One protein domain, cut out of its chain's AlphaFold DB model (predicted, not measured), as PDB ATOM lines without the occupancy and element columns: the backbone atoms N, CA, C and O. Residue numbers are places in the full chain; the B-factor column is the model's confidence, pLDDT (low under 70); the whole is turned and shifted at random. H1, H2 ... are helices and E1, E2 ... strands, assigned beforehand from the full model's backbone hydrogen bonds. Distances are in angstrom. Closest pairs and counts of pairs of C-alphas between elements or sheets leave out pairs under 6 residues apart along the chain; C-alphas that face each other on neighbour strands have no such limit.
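Overview. This is residues 160 to 229 and 326 to 356 of the 464 residues of an uncharacterized protein of Helicobacter pullorum MIT 98-5489 (UniProt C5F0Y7). A small antiparallel wall of four strands, E1, E6, E7 and E8, has the helix H1 slanting over one face, and two hairpins, E2 with E3 and E4 with E5, reach to opposite ends of the long axis. The short helix H2 lies between these hairpins along the chain, and residues 352 to 353 pair briefly with both residues 160 to 161 and residues 207 to 208 of E4. The printed part has 101 residues with two named helices and eight named strands, in the order H1 E1 E2 E3 H2 E4 E5 E6 E7 E8; the class is mixed, helices and strands. It is compact, with a radius of gyration of the C-alphas of 14.5 A, yet elongated in outline, spanning 51 by 29 by 28 A.

Along the chain. H1, residues 164 to 174, begins at C-alpha 164 (262.889, 249.836, 279.006) and is 15.6 A long. E1 is residues 180 to 182, E2 residues 186 to 188 and E3 residues 194 to 196. H2, residues 199 to 204, measures 8.8 A. E4, residues 207 to 212, measures 16.3 A, and E5, residues 218 to 223, 15.5 A. After the cut, E6 is residues 326 to 330, 14.2 A, and E7 residues 336 to 340, 12.7 A. E8, residues 345 to 348, ends at C-alpha 348 (274.309, 243.290, 279.896).

Arrangement. The largest sheet runs E1 E6 E7 E8, with E1 and E8 as edge strands; E6, E7 and E8 form a meander, each strand the antiparallel neighbour of the one before. N 181 and O 328 are 2.8 A apart between E1 and E6, N 329 and O 337 2.9 A between E6 and E7, and N 338 and O 346 2.8 A between E7 and E8. H1 is on this sheet at a height of 9.1 A, making two layers, helix on one face of a sheet. It lies over E6, slantwise to the strands at 52 degrees on the local plane; the closest C-alphas of the two are those of Phe 171 and Leu 330, 6.8 A apart. The closest C-alphas of E4 and E8 are those of Phe 209 and Val 348, 6.9 A apart. In the hairpin E4 and E5, N 211 and O 219 are 2.8 A apart; in the hairpin E2 and E3, N 195 and O 187 are 2.8 A apart. H2 is not on the four-stranded sheet and is apart from H1. In H1 and H2 every O i to N i+4 pair is within hydrogen-bond range.

Size, cuts and confidence. The two C-alphas farthest apart, those of Lys 190 and Asn 215, are 52.3 A apart. Residues 230 to 325 are not printed, and C-alphas 229 and 326 are 7.3 A apart across the cut. The links that are printed whole are tight. The mean pLDDT of the printed part is 87.5, and residue 229 alone is under 70.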
ATOM      1  N   LYS A 160     269.693 254.288 289.585       90.19
ATOM      2  CA  LYS A 160     268.423 253.617 289.328       90.19
ATOM      3  C   LYS A 160     268.481 252.932 287.980       90.19
ATOM      4  O   LYS A 160     269.143 253.397 287.053       90.19
ATOM      5  N   LYS A 161     267.787 251.810 287.871       89.38
ATOM      6  CA  LYS A 161     267.659 251.103 286.604       89.38
ATOM      7  C   LYS A 161     266.923 251.981 285.594       89.38
ATOM      8  O   LYS A 161     265.938 252.626 285.940       89.38
ATOM      9  N   ILE A 162     267.412 252.006 284.359       89.19
ATOM     10  CA  ILE A 162     266.759 252.728 283.269       89.19
ATOM     11  C   ILE A 162     265.573 251.893 282.795       89.19
ATOM     12  O   ILE A 162     265.735 250.727 282.425       89.19
ATOM     13  N   GLU A 163     264.385 252.491 282.780       84.69
ATOM     14  CA  GLU A 163     263.192 251.821 282.277       84.69
ATOM     15  C   GLU A 163     263.344 251.471 280.794       84.69
ATOM     16  O   GLU A 163     263.883 252.242 279.995       84.69
ATOM     17  N   SER A 164     262.785 250.329 280.389       84.75
ATOM     18  CA  SER A 164     262.889 249.836 279.006       84.75
ATOM     19  C   SER A 164     262.423 250.857 277.958       84.75
ATOM     20  O   SER A 164     262.958 250.906 276.851       84.75
ATOM     21  N   GLN A 165     261.418 251.674 278.286       86.75
ATOM     22  CA  GLN A 165     260.917 252.720 277.393       86.75
ATOM     23  C   GLN A 165     261.903 253.879 277.220       86.75
ATOM     24  O   GLN A 165     262.043 254.398 276.114       86.75
ATOM     25  N   ASP A 166     262.602 254.271 278.282       90.31
ATOM     26  CA  ASP A 166     263.549 255.383 278.245       90.31
ATOM     27  C   ASP A 166     264.878 254.953 277.633       90.31
ATOM     28  O   ASP A 166     265.475 255.715 276.873       90.31
ATOM     29  N   LEU A 167     265.274 253.695 277.843       90.81
ATOM     30  CA  LEU A 167     266.400 253.093 277.139       90.81
ATOM     31  C   LEU A 167     266.168 253.100 275.620       90.81
ATOM     32  O   LEU A 167     267.031 253.544 274.870       90.81
ATOM     33  N   LYS A 168     264.982 252.684 275.151       92.12
ATOM     34  CA  LYS A 168     264.639 252.733 273.717       92.12
ATOM     35  C   LYS A 168     264.734 254.148 273.153       92.12
ATOM     36  O   LYS A 168     265.401 254.338 272.142       92.12
ATOM     37  N   LYS A 169     264.148 255.141 273.834       94.31
ATOM     38  CA  LYS A 169     264.236 256.554 273.417       94.31
ATOM     39  C   LYS A 169     265.684 257.038 273.347       94.31
ATOM     40  O   LYS A 169     266.035 257.763 272.424       94.31
ATOM     41  N   LEU A 170     266.528 256.645 274.304       94.00
ATOM     42  CA  LEU A 170     267.945 257.001 274.302       94.00
ATOM     43  C   LEU A 170     268.635 256.489 273.029       94.00
ATOM     44  O   LEU A 170     269.284 257.264 272.331       94.00
ATOM     45  N   PHE A 171     268.448 255.216 272.675       95.62
ATOM     46  CA  PHE A 171     269.046 254.662 271.458       95.62
ATOM     47  C   PHE A 171     268.414 255.215 270.174       95.62
ATOM     48  O   PHE A 171     269.137 255.452 269.216       95.62
ATOM     49  N   GLU A 172     267.115 255.517 270.149       95.38
ATOM     50  CA  GLU A 172     266.474 256.201 269.012       95.38
ATOM     51  C   GLU A 172     267.074 257.590 268.735       95.38
ATOM     52  O   GLU A 172     267.124 258.021 267.585       95.38
ATOM     53  N   VAL A 173     267.522 258.298 269.779       94.56
ATOM     54  CA  VAL A 173     268.111 259.640 269.659       94.56
ATOM     55  C   VAL A 173     269.585 259.590 269.259       94.56
ATOM     56  O   VAL A 173     270.020 260.414 268.454       94.56
ATOM     57  N   TYR A 174     270.361 258.673 269.843       94.31
ATOM     58  CA  TYR A 174     271.824 258.713 269.756       94.31
ATOM     59  C   TYR A 174     272.447 257.625 268.880       94.31
ATOM     60  O   TYR A 174     273.608 257.774 268.501       94.31
ATOM     61  N   ALA A 175     271.743 256.534 268.569       95.50
ATOM     62  CA  ALA A 175     272.316 255.473 267.751       95.50
ATOM     63  C   ALA A 175     272.375 255.869 266.270       95.50
ATOM     64  O   ALA A 175     271.520 256.587 265.751       95.50
ATOM     65  N   ASP A 176     273.395 255.378 265.574       93.69
ATOM     66  CA  ASP A 176     273.506 255.508 264.129       93.69
ATOM     67  C   ASP A 176     272.663 254.463 263.371       93.69
ATOM     68  O   ASP A 176     271.956 253.643 263.955       93.69
ATOM     69  N   GLU A 177     272.752 254.471 262.038       92.75
ATOM     70  CA  GLU A 177     272.018 253.540 261.166       92.75
ATOM     71  C   GLU A 177     272.350 252.055 261.425       92.75
ATOM     72  O   GLU A 177     271.572 251.179 261.052       92.75
ATOM     73  N   SER A 178     273.486 251.757 262.067       92.88
ATOM     74  CA  SER A 178     273.895 250.397 262.454       92.88
ATOM     75  C   SER A 178     273.414 250.005 263.861       92.88
ATOM     76  O   SER A 178     273.671 248.881 264.318       92.88
ATOM     77  N   GLY A 179     272.718 250.919 264.545       95.06
ATOM     78  CA  GLY A 179     272.214 250.765 265.906       95.06
ATOM     79  C   GLY A 179     273.260 251.024 266.992       95.06
ATOM     80  O   GLY A 179     273.012 250.682 268.146       95.06
ATOM     81  N   TRP A 180     274.417 251.602 266.648       96.56
ATOM     82  CA  TRP A 180     275.490 251.885 267.601       96.56
ATOM     83  C   TRP A 180     275.521 253.353 268.012       96.56
ATOM     84  O   TRP A 180     275.455 254.259 267.182       96.56
ATOM     85  N   ILE A 181     275.722 253.587 269.303       96.44
ATOM     86  CA  ILE A 181     276.251 254.844 269.824       96.44
ATOM     87  C   ILE A 181     277.775 254.690 269.844       96.44
ATOM     88  O   ILE A 181     278.330 254.166 270.805       96.44
ATOM     89  N   ASP A 182     278.443 255.073 268.753       94.12
ATOM     90  CA  ASP A 182     279.907 255.018 268.611       94.12
ATOM     91  C   ASP A 182     280.554 256.308 269.135       94.12
ATOM     92  O   ASP A 182     280.594 257.331 268.444       94.12
ATOM     93  N   LEU A 183     281.076 256.261 270.360       91.00
ATOM     94  CA  LEU A 183     281.634 257.418 271.062       91.00
ATOM     95  C   LEU A 183     282.942 257.927 270.439       91.00
ATOM     96  O   LEU A 183     283.303 259.087 270.652       91.00
ATOM     97  N   SER A 184     283.615 257.113 269.619       87.44
ATOM     98  CA  SER A 184     284.831 257.508 268.894       87.44
ATOM     99  C   SER A 184     284.548 258.389 267.673       87.44
ATOM    100  O   SER A 184     285.445 259.043 267.125       87.44
ATOM    101  N   LYS A 185     283.280 258.457 267.246       90.31
ATOM    102  CA  LYS A 185     282.873 259.174 266.042       90.31
ATOM    103  C   LYS A 185     283.256 260.647 266.115       90.31
ATOM    104  O   LYS A 185     282.920 261.375 267.055       90.31
ATOM    105  N   THR A 186     283.920 261.114 265.060       89.69
ATOM    106  CA  THR A 186     284.453 262.479 264.984       89.69
ATOM    107  C   THR A 186     283.984 263.236 263.755       89.69
ATOM    108  O   THR A 186     283.546 262.659 262.761       89.69
ATOM    109  N   TYR A 187     284.089 264.560 263.826       89.06
ATOM    110  CA  TYR A 187     283.862 265.459 262.705       89.06
ATOM    111  C   TYR A 187     284.893 266.588 262.697       89.06
ATOM    112  O   TYR A 187     285.463 266.949 263.729       89.06
ATOM    113  N   ILE A 188     285.131 267.173 261.524       91.81
ATOM    114  CA  ILE A 188     285.981 268.357 261.390       91.81
ATOM    115  C   ILE A 188     285.106 269.602 261.532       91.81
ATOM    116  O   ILE A 188     284.203 269.841 260.730       91.81
ATOM    117  N   GLY A 189     285.361 270.386 262.577       86.25
ATOM    118  CA  GLY A 189     284.661 271.643 262.823       86.25
ATOM    119  C   GLY A 189     285.065 272.740 261.834       86.25
ATOM    120  O   GLY A 189     286.048 272.622 261.106       86.25
ATOM    121  N   LYS A 190     284.343 273.867 261.854       87.06
ATOM    122  CA  LYS A 190     284.614 275.029 260.978       87.06
ATOM    123  C   LYS A 190     286.034 275.597 261.122       87.06
ATOM    124  O   LYS A 190     286.533 276.216 260.192       87.06
ATOM    125  N   GLU A 191     286.679 275.368 262.265       89.50
ATOM    126  CA  GLU A 191     288.067 275.766 262.540       89.50
ATOM    127  C   GLU A 191     289.120 274.764 262.025       89.50
ATOM    128  O   GLU A 191     290.305 274.931 262.294       89.50
ATOM    129  N   GLY A 192     288.712 273.687 261.343       87.62
ATOM    130  CA  GLY A 192     289.617 272.621 260.898       87.62
ATOM    131  C   GLY A 192     290.064 271.658 262.007       87.62
ATOM    132  O   GLY A 192     290.895 270.790 261.757       87.62
ATOM    133  N   LYS A 193     289.523 271.787 263.225       84.62
ATOM    134  CA  LYS A 193     289.816 270.898 264.361       84.62
ATOM    135  C   LYS A 193     288.905 269.671 264.362       84.62
ATOM    136  O   LYS A 193     287.712 269.792 264.073       84.62
ATOM    137  N   LYS A 194     289.462 268.516 264.731       83.50
ATOM    138  CA  LYS A 194     288.716 267.279 265.008       83.50
ATOM    139  C   LYS A 194     287.948 267.449 266.324       83.50
ATOM    140  O   LYS A 194     288.541 267.836 267.323       83.50
ATOM    141  N   ASN A 195     286.645 267.190 266.301       84.81
ATOM    142  CA  ASN A 195     285.758 267.203 267.465       84.81
ATOM    143  C   ASN A 195     285.029 265.863 267.569       84.81
ATOM    144  O   ASN A 195     284.826 265.192 266.554       84.81
ATOM    145  N   TYR A 196     284.598 265.507 268.776       86.62
ATOM    146  CA  TYR A 196     283.829 264.292 269.037       86.62
ATOM    147  C   TYR A 196     282.334 264.564 268.917       86.62
ATOM    148  O   TYR A 196     281.842 265.572 269.424       86.62
ATOM    149  N   VAL A 197     281.613 263.670 268.240       90.00
ATOM    150  CA  VAL A 197     280.161 263.796 268.042       90.00
ATOM    151  C   VAL A 197     279.417 263.674 269.373       90.00
ATOM    152  O   VAL A 197     278.486 264.432 269.620       90.00
ATOM    153  N   TYR A 198     279.863 262.771 270.248       88.81
ATOM    154  CA  TYR A 198     279.162 262.412 271.485       88.81
ATOM    155  C   TYR A 198     279.789 263.013 272.749       88.81
ATOM    156  O   TYR A 198     279.599 262.488 273.841       88.81
ATOM    157  N   TRP A 199     280.525 264.125 272.627       83.31
ATOM    158  CA  TRP A 199     281.155 264.782 273.779       83.31
ATOM    159  C   TRP A 199     280.149 265.127 274.885       83.31
ATOM    160  O   TRP A 199     280.366 264.789 276.046       83.31
ATOM    161  N   ASP A 200     279.021 265.744 274.527       84.19
ATOM    162  CA  ASP A 200     278.000 266.132 275.504       84.19
ATOM    163  C   ASP A 200     277.299 264.911 276.109       84.19
ATOM    164  O   ASP A 200     277.019 264.904 277.304       84.19
ATOM    165  N   PHE A 201     277.075 263.852 275.322       85.94
ATOM    166  CA  PHE A 201     276.506 262.590 275.804       85.94
ATOM    167  C   PHE A 201     277.386 261.984 276.905       85.94
ATOM    168  O   PHE A 201     276.902 261.738 278.008       85.94
ATOM    169  N   MET A 202     278.688 261.831 276.650       83.88
ATOM    170  CA  MET A 202     279.623 261.255 277.627       83.88
ATOM    171  C   MET A 202     279.712 262.073 278.923       83.88
ATOM    172  O   MET A 202     279.932 261.500 279.980       83.88
ATOM    173  N   ASN A 203     279.522 263.395 278.853       79.81
ATOM    174  CA  ASN A 203     279.548 264.275 280.027       79.81
ATOM    175  C   ASN A 203     278.186 264.415 280.733       79.81
ATOM    176  O   ASN A 203     278.126 264.976 281.826       79.81
ATOM    177  N   SER A 204     277.095 263.956 280.113       79.81
ATOM    178  CA  SER A 204     275.733 264.091 280.656       79.81
ATOM    179  C   SER A 204     275.234 262.826 281.340       79.81
ATOM    180  O   SER A 204     274.324 262.896 282.164       79.81
ATOM    181  N   PHE A 205     275.794 261.671 280.985       83.94
ATOM    182  CA  PHE A 205     275.319 260.380 281.451       83.94
ATOM    183  C   PHE A 205     276.374 259.678 282.297       83.94
ATOM    184  O   PHE A 205     277.528 259.562 281.901       83.94
ATOM    185  N   ASN A 206     275.942 259.158 283.442       86.44
ATOM    186  CA  ASN A 206     276.741 258.287 284.291       86.44
ATOM    187  C   ASN A 206     276.027 256.950 284.375       86.44
ATOM    188  O   ASN A 206     274.927 256.875 284.930       86.44
ATOM    189  N   PHE A 207     276.636 255.915 283.804       90.50
ATOM    190  CA  PHE A 207     276.033 254.597 283.714       90.50
ATOM    191  C   PHE A 207     276.717 253.595 284.634       90.50
ATOM    192  O   PHE A 207     277.920 253.671 284.886       90.50
ATOM    193  N   ALA A 208     275.931 252.625 285.089       91.38
ATOM    194  CA  ALA A 208     276.419 251.434 285.757       91.38
ATOM    195  C   ALA A 208     275.730 250.181 285.204       91.38
ATOM    196  O   ALA A 208     274.625 250.249 284.662       91.38
ATOM    197  N   PHE A 209     276.371 249.029 285.354       90.06
ATOM    198  CA  PHE A 209     275.798 247.724 285.022       90.06
ATOM    199  C   PHE A 209     276.008 246.741 286.174       90.06
ATOM    200  O   PHE A 209     276.860 246.947 287.035       90.06
ATOM    201  N   LYS A 210     275.220 245.664 286.194       87.38
ATOM    202  CA  LYS A 210     275.412 244.559 287.139       87.38
ATOM    203  C   LYS A 210     276.645 243.747 286.750       87.38
ATOM    204  O   LYS A 210     276.672 243.161 285.669       87.38
ATOM    205  N   SER A 211     277.626 243.695 287.641       82.56
ATOM    206  CA  SER A 211     278.904 243.017 287.451       82.56
ATOM    207  C   SER A 211     279.082 241.907 288.495       82.56
ATOM    208  O   SER A 211     278.888 242.168 289.691       82.56
ATOM    209  N   PRO A 212     279.406 240.665 288.083       79.38
ATOM    210  CA  PRO A 212     279.686 239.578 289.010       79.38
ATOM    211  C   PRO A 212     281.065 239.763 289.652       79.38
ATOM    212  O   PRO A 212     282.062 239.997 288.974       79.38
ATOM    213  N   MET A 213     281.124 239.617 290.969       74.81
ATOM    214  CA  MET A 213     282.333 239.732 291.777       74.81
ATOM    215  C   MET A 213     283.024 238.375 291.952       74.81
ATOM    216  O   MET A 213     282.433 237.309 291.757       74.81
ATOM    217  N   LEU A 214     284.285 238.397 292.393       74.25
ATOM    218  CA  LEU A 214     285.098 237.192 292.616       74.25
ATOM    219  C   LEU A 214     284.489 236.215 293.640       74.25
ATOM    220  O   LEU A 214     284.753 235.013 293.585       74.25
ATOM    221  N   ASN A 215     283.702 236.718 294.591       71.12
ATOM    222  CA  ASN A 215     283.009 235.920 295.607       71.12
ATOM    223  C   ASN A 215     281.677 235.324 295.103       71.12
ATOM    224  O   ASN A 215     281.003 234.627 295.860       71.12
ATOM    225  N   GLY A 216     281.304 235.586 293.846       73.50
ATOM    226  CA  GLY A 216     280.053 235.153 293.234       73.50
ATOM    227  C   GLY A 216     278.853 236.062 293.497       73.50
ATOM    228  O   GLY A 216     277.793 235.767 292.959       73.50
ATOM    229  N   SER A 217     278.995 237.139 294.280       75.94
ATOM    230  CA  SER A 217     277.933 238.139 294.438       75.94
ATOM    231  C   SER A 217     277.894 239.091 293.246       75.94
ATOM    232  O   SER A 217     278.886 239.261 292.542       75.94
ATOM    233  N   THR A 218     276.775 239.781 293.051       80.56
ATOM    234  CA  THR A 218     276.639 240.822 292.024       80.56
ATOM    235  C   THR A 218     276.548 242.207 292.657       80.56
ATOM    236  O   THR A 218     275.851 242.389 293.655       80.56
ATOM    237  N   ARG A 219     277.195 243.200 292.043       85.06
ATOM    238  CA  ARG A 219     277.067 244.622 292.407       85.06
ATOM    239  C   ARG A 219     276.894 245.501 291.175       85.06
ATOM    240  O   ARG A 219     277.088 245.037 290.051       85.06
ATOM    241  N   LEU A 220     276.584 246.770 291.378       87.81
ATOM    242  CA  LEU A 220     276.638 247.778 290.335       87.81
ATOM    243  C   LEU A 220     278.065 248.285 290.140       87.81
ATOM    244  O   LEU A 220     278.799 248.582 291.079       87.81
ATOM    245  N   GLU A 221     278.442 248.411 288.878       85.62
ATOM    246  CA  GLU A 221     279.744 248.888 288.459       85.62
ATOM    247  C   GLU A 221     279.599 250.006 287.449       85.62
ATOM    248  O   GLU A 221     278.974 249.840 286.401       85.62
ATOM    249  N   THR A 222     280.173 251.157 287.782       86.06
ATOM    250  CA  THR A 222     280.232 252.301 286.878       86.06
ATOM    251  C   THR A 222     281.296 252.081 285.822       86.06
ATOM    252  O   THR A 222     282.354 251.530 286.125       86.06
ATOM    253  N   PHE A 223     281.077 252.615 284.630       83.12
ATOM    254  CA  PHE A 223     282.116 252.693 283.611       83.12
ATOM    255  C   PHE A 223     282.292 254.128 283.136       83.12
ATOM    256  O   PHE A 223     281.327 254.881 282.992       83.12
ATOM    257  N   ALA A 224     283.542 254.495 282.872       81.69
ATOM    258  CA  ALA A 224     283.836 255.719 282.155       81.69
ATOM    259  C   ALA A 224     283.452 255.549 280.683       81.69
ATOM    260  O   ALA A 224     283.577 254.466 280.109       81.69
ATOM    261  N   MET A 225     283.012 256.634 280.062       83.56
ATOM    262  CA  MET A 225     282.830 256.701 278.619       83.56
ATOM    263  C   MET A 225     283.997 257.455 277.997       83.56
ATOM    264  O   MET A 225     284.439 258.473 278.527       83.56
ATOM    265  N   SER A 226     284.506 256.943 276.881       81.81
ATOM    266  CA  SER A 226     285.705 257.471 276.242       81.81
ATOM    267  C   SER A 226     285.526 257.586 274.732       81.81
ATOM    268  O   SER A 226     285.007 256.663 274.103       81.81
ATOM    269  N   PRO A 227     286.005 258.682 274.120       79.12
ATOM    270  CA  PRO A 227     286.042 258.805 272.672       79.12
ATOM    271  C   PRO A 227     287.270 258.136 272.040       79.12
ATOM    272  O   PRO A 227     287.479 258.258 270.832       79.12
ATOM    273  N   PHE A 228     288.146 257.514 272.834       74.62
ATOM    274  CA  PHE A 228     289.359 256.905 272.306       74.62
ATOM    275  C   PHE A 228     289.046 255.603 271.563       74.62
ATOM    276  O   PHE A 228     288.249 254.773 272.001       74.62
ATOM    277  N   ASP A 229     289.703 255.430 270.423       65.94
ATOM    278  CA  ASP A 229     289.741 254.184 269.673       65.94
ATOM    279  C   ASP A 229     291.139 253.548 269.778       65.94
ATOM    280  O   ASP A 229     292.089 254.123 270.323       65.94
ATOM    281  N   ASN A 326     283.600 252.755 274.726       88.56
ATOM    282  CA  ASN A 326     283.583 253.609 273.534       88.56
ATOM    283  C   ASN A 326     282.439 253.281 272.563       88.56
ATOM    284  O   ASN A 326     282.263 253.983 271.569       88.56
ATOM    285  N   GLY A 327     281.623 252.268 272.857       93.88
ATOM    286  CA  GLY A 327     280.446 251.952 272.058       93.88
ATOM    287  C   GLY A 327     279.322 251.317 272.867       93.88
ATOM    288  O   GLY A 327     279.566 250.504 273.755       93.88
ATOM    289  N   LEU A 328     278.077 251.661 272.540       97.00
ATOM    290  CA  LEU A 328     276.889 251.022 273.107       97.00
ATOM    291  C   LEU A 328     275.916 250.622 271.999       97.00
ATOM    292  O   LEU A 328     275.727 251.372 271.041       97.00
ATOM    293  N   LYS A 329     275.242 249.481 272.153       97.00
ATOM    294  CA  LYS A 329     274.179 249.036 271.243       97.00
ATOM    295  C   LYS A 329     273.034 248.373 271.994       97.00
ATOM    296  O   LYS A 329     273.273 247.493 272.811       97.00
ATOM    297  N   LEU A 330     271.801 248.758 271.672       96.06
ATOM    298  CA  LEU A 330     270.595 248.056 272.104       96.06
ATOM    299  C   LEU A 330     270.307 246.904 271.137       96.06
ATOM    300  O   LEU A 330     270.207 247.113 269.927       96.06
ATOM    301  N   ASN A 331     270.187 245.695 271.671       93.88
ATOM    302  CA  ASN A 331     269.893 244.489 270.907       93.88
ATOM    303  C   ASN A 331     268.381 244.255 270.797       93.88
ATOM    304  O   ASN A 331     267.593 244.759 271.599       93.88
ATOM    305  N   ASP A 332     267.974 243.441 269.820       90.38
ATOM    306  CA  ASP A 332     266.559 243.127 269.563       90.38
ATOM    307  C   ASP A 332     265.870 242.445 270.757       90.38
ATOM    308  O   ASP A 332     264.665 242.597 270.958       90.38
ATOM    309  N   ASP A 333     266.637 241.706 271.565       87.50
ATOM    310  CA  ASP A 333     266.162 241.059 272.789       87.50
ATOM    311  C   ASP A 333     266.062 242.018 273.987       87.50
ATOM    312  O   ASP A 333     265.577 241.617 275.039       87.50
ATOM    313  N   GLY A 334     266.466 243.283 273.836       88.06
ATOM    314  CA  GLY A 334     266.464 244.300 274.886       88.06
ATOM    315  C   GLY A 334     267.718 244.328 275.760       88.06
ATOM    316  O   GLY A 334     267.797 245.183 276.642       88.06
ATOM    317  N   SER A 335     268.691 243.441 275.530       91.94
ATOM    318  CA  SER A 335     270.019 243.544 276.141       91.94
ATOM    319  C   SER A 335     270.834 244.685 275.520       91.94
ATOM    320  O   SER A 335     270.519 245.189 274.441       91.94
ATOM    321  N   ILE A 336     271.900 245.097 276.202       94.38
ATOM    322  CA  ILE A 336     272.818 246.143 275.762       94.38
ATOM    323  C   ILE A 336     274.199 245.529 275.562       94.38
ATOM    324  O   ILE A 336     274.761 244.937 276.483       94.38
ATOM    325  N   THR A 337     274.774 245.703 274.377       95.56
ATOM    326  CA  THR A 337     276.189 245.421 274.142       95.56
ATOM    327  C   THR A 337     277.010 246.659 274.482       95.56
ATOM    328  O   THR A 337     276.816 247.721 273.889       95.56
ATOM    329  N   LEU A 338     277.939 246.507 275.420       93.31
ATOM    330  CA  LEU A 338     278.975 247.480 275.746       93.31
ATOM    331  C   LEU A 338     280.253 247.101 274.997       93.31
ATOM    332  O   LEU A 338     280.714 245.962 275.104       93.31
ATOM    333  N   TRP A 339     280.814 248.042 274.245       90.88
ATOM    334  CA  TRP A 339     282.108 247.917 273.584       90.88
ATOM    335  C   TRP A 339     283.130 248.781 274.315       90.88
ATOM    336  O   TRP A 339     282.949 249.988 274.477       90.88
ATOM    337  N   PHE A 340     284.172 248.121 274.800       83.69
ATOM    338  CA  PHE A 340     285.246 248.716 275.566       83.69
ATOM    339  C   PHE A 340     286.436 249.071 274.675       83.69
ATOM    340  O   PHE A 340     286.705 248.406 273.668       83.69
ATOM    341  N   VAL A 341     287.164 250.109 275.075       78.31
ATOM    342  CA  VAL A 341     288.285 250.692 274.332       78.31
ATOM    343  C   VAL A 341     289.386 249.663 274.036       78.31
ATOM    344  O   VAL A 341     289.937 249.662 272.935       78.31
ATOM    345  N   LEU A 342     289.658 248.729 274.953       73.62
ATOM    346  CA  LEU A 342     290.631 247.645 274.770       73.62
ATOM    347  C   LEU A 342     290.099 246.481 273.906       73.62
ATOM    348  O   LEU A 342     290.729 245.426 273.812       73.62
ATOM    349  N   GLY A 343     288.948 246.654 273.249       75.00
ATOM    350  CA  GLY A 343     288.399 245.737 272.245       75.00
ATOM    351  C   GLY A 343     287.471 244.651 272.794       75.00
ATOM    352  O   GLY A 343     286.923 243.861 272.023       75.00
ATOM    353  N   LYS A 344     287.261 244.606 274.113       79.62
ATOM    354  CA  LYS A 344     286.317 243.688 274.756       79.62
ATOM    355  C   LYS A 344     284.874 244.120 274.481       79.62
ATOM    356  O   LYS A 344     284.566 245.308 274.419       79.62
ATOM    357  N   THR A 345     283.969 243.149 274.375       88.06
ATOM    358  CA  THR A 345     282.523 243.402 274.411       88.06
ATOM    359  C   THR A 345     281.867 242.625 275.548       88.06
ATOM    360  O   THR A 345     282.279 241.507 275.863       88.06
ATOM    361  N   ILE A 346     280.860 243.223 276.181       88.25
ATOM    362  CA  ILE A 346     280.027 242.585 277.209       88.25
ATOM    363  C   ILE A 346     278.567 242.809 276.839       88.25
ATOM    364  O   ILE A 346     278.194 243.918 276.470       88.25
ATOM    365  N   ASN A 347     277.739 241.775 276.972       91.56
ATOM    366  CA  ASN A 347     276.289 241.921 276.917       91.56
ATOM    367  C   ASN A 347     275.737 242.010 278.336       91.56
ATOM    368  O   ASN A 347     275.998 241.128 279.155       91.56
ATOM    369  N   VAL A 348     274.973 243.062 278.611       90.94
ATOM    370  CA  VAL A 348     274.309 243.290 279.896       90.94
ATOM    371  C   VAL A 348     272.800 243.385 279.684       90.94
ATOM    372  O   VAL A 348     272.337 243.953 278.700       90.94
ATOM    373  N   ASN A 349     272.011 242.842 280.607       88.50
ATOM    374  CA  ASN A 349     270.542 242.854 280.494       88.50
ATOM    375  C   ASN A 349     269.917 244.147 281.042       88.50
ATOM    376  O   ASN A 349     268.714 244.379 280.919       88.50
ATOM    377  N   GLU A 350     270.713 244.949 281.745       88.94
ATOM    378  CA  GLU A 350     270.252 246.077 282.539       88.94
ATOM    379  C   GLU A 350     271.313 247.171 282.519       88.94
ATOM    380  O   GLU A 350     272.498 246.892 282.716       88.94
ATOM    381  N   LEU A 351     270.868 248.411 282.330       92.00
ATOM    382  CA  LEU A 351     271.689 249.598 282.496       92.00
ATOM    383  C   LEU A 351     271.073 250.455 283.596       92.00
ATOM    384  O   LEU A 351     269.852 250.600 283.687       92.00
ATOM    385  N   TYR A 352     271.930 251.000 284.439       92.81
ATOM    386  CA  TYR A 352     271.574 251.864 285.546       92.81
ATOM    387  C   TYR A 352     272.151 253.245 285.291       92.81
ATOM    388  O   TYR A 352     273.199 253.371 284.664       92.81
ATOM    389  N   MET A 353     271.487 254.276 285.792       91.81
ATOM    390  CA  MET A 353     271.908 255.658 285.640       91.81
ATOM    391  C   MET A 353     271.694 256.420 286.938       91.81
ATOM    392  O   MET A 353     270.709 256.192 287.642       91.81
ATOM    393  N   SER A 354     272.602 257.344 287.233       90.62
ATOM    394  CA  SER A 354     272.423 258.304 288.316       90.62
ATOM    395  C   SER A 354     272.174 259.697 287.758       90.62
ATOM    396  O   SER A 354     272.833 260.133 286.816       90.62
ATOM    397  N   ASN A 355     271.240 260.410 288.381       88.88
ATOM    398  CA  ASN A 355     271.081 261.854 288.221       88.88
ATOM    399  C   ASN A 355     271.894 262.643 289.263       88.88
ATOM    400  O   ASN A 355     271.743 263.857 289.352       88.88
ATOM    401  N   GLY A 356     272.722 261.963 290.064       90.12
ATOM    402  CA  GLY A 356     273.517 262.566 291.123       90.12
ATOM    403  C   GLY A 356     272.756 262.837 292.427       90.12
ATOM    404  O   GLY A 356     273.236 263.615 293.249       90.12
TER     405      GLY A 356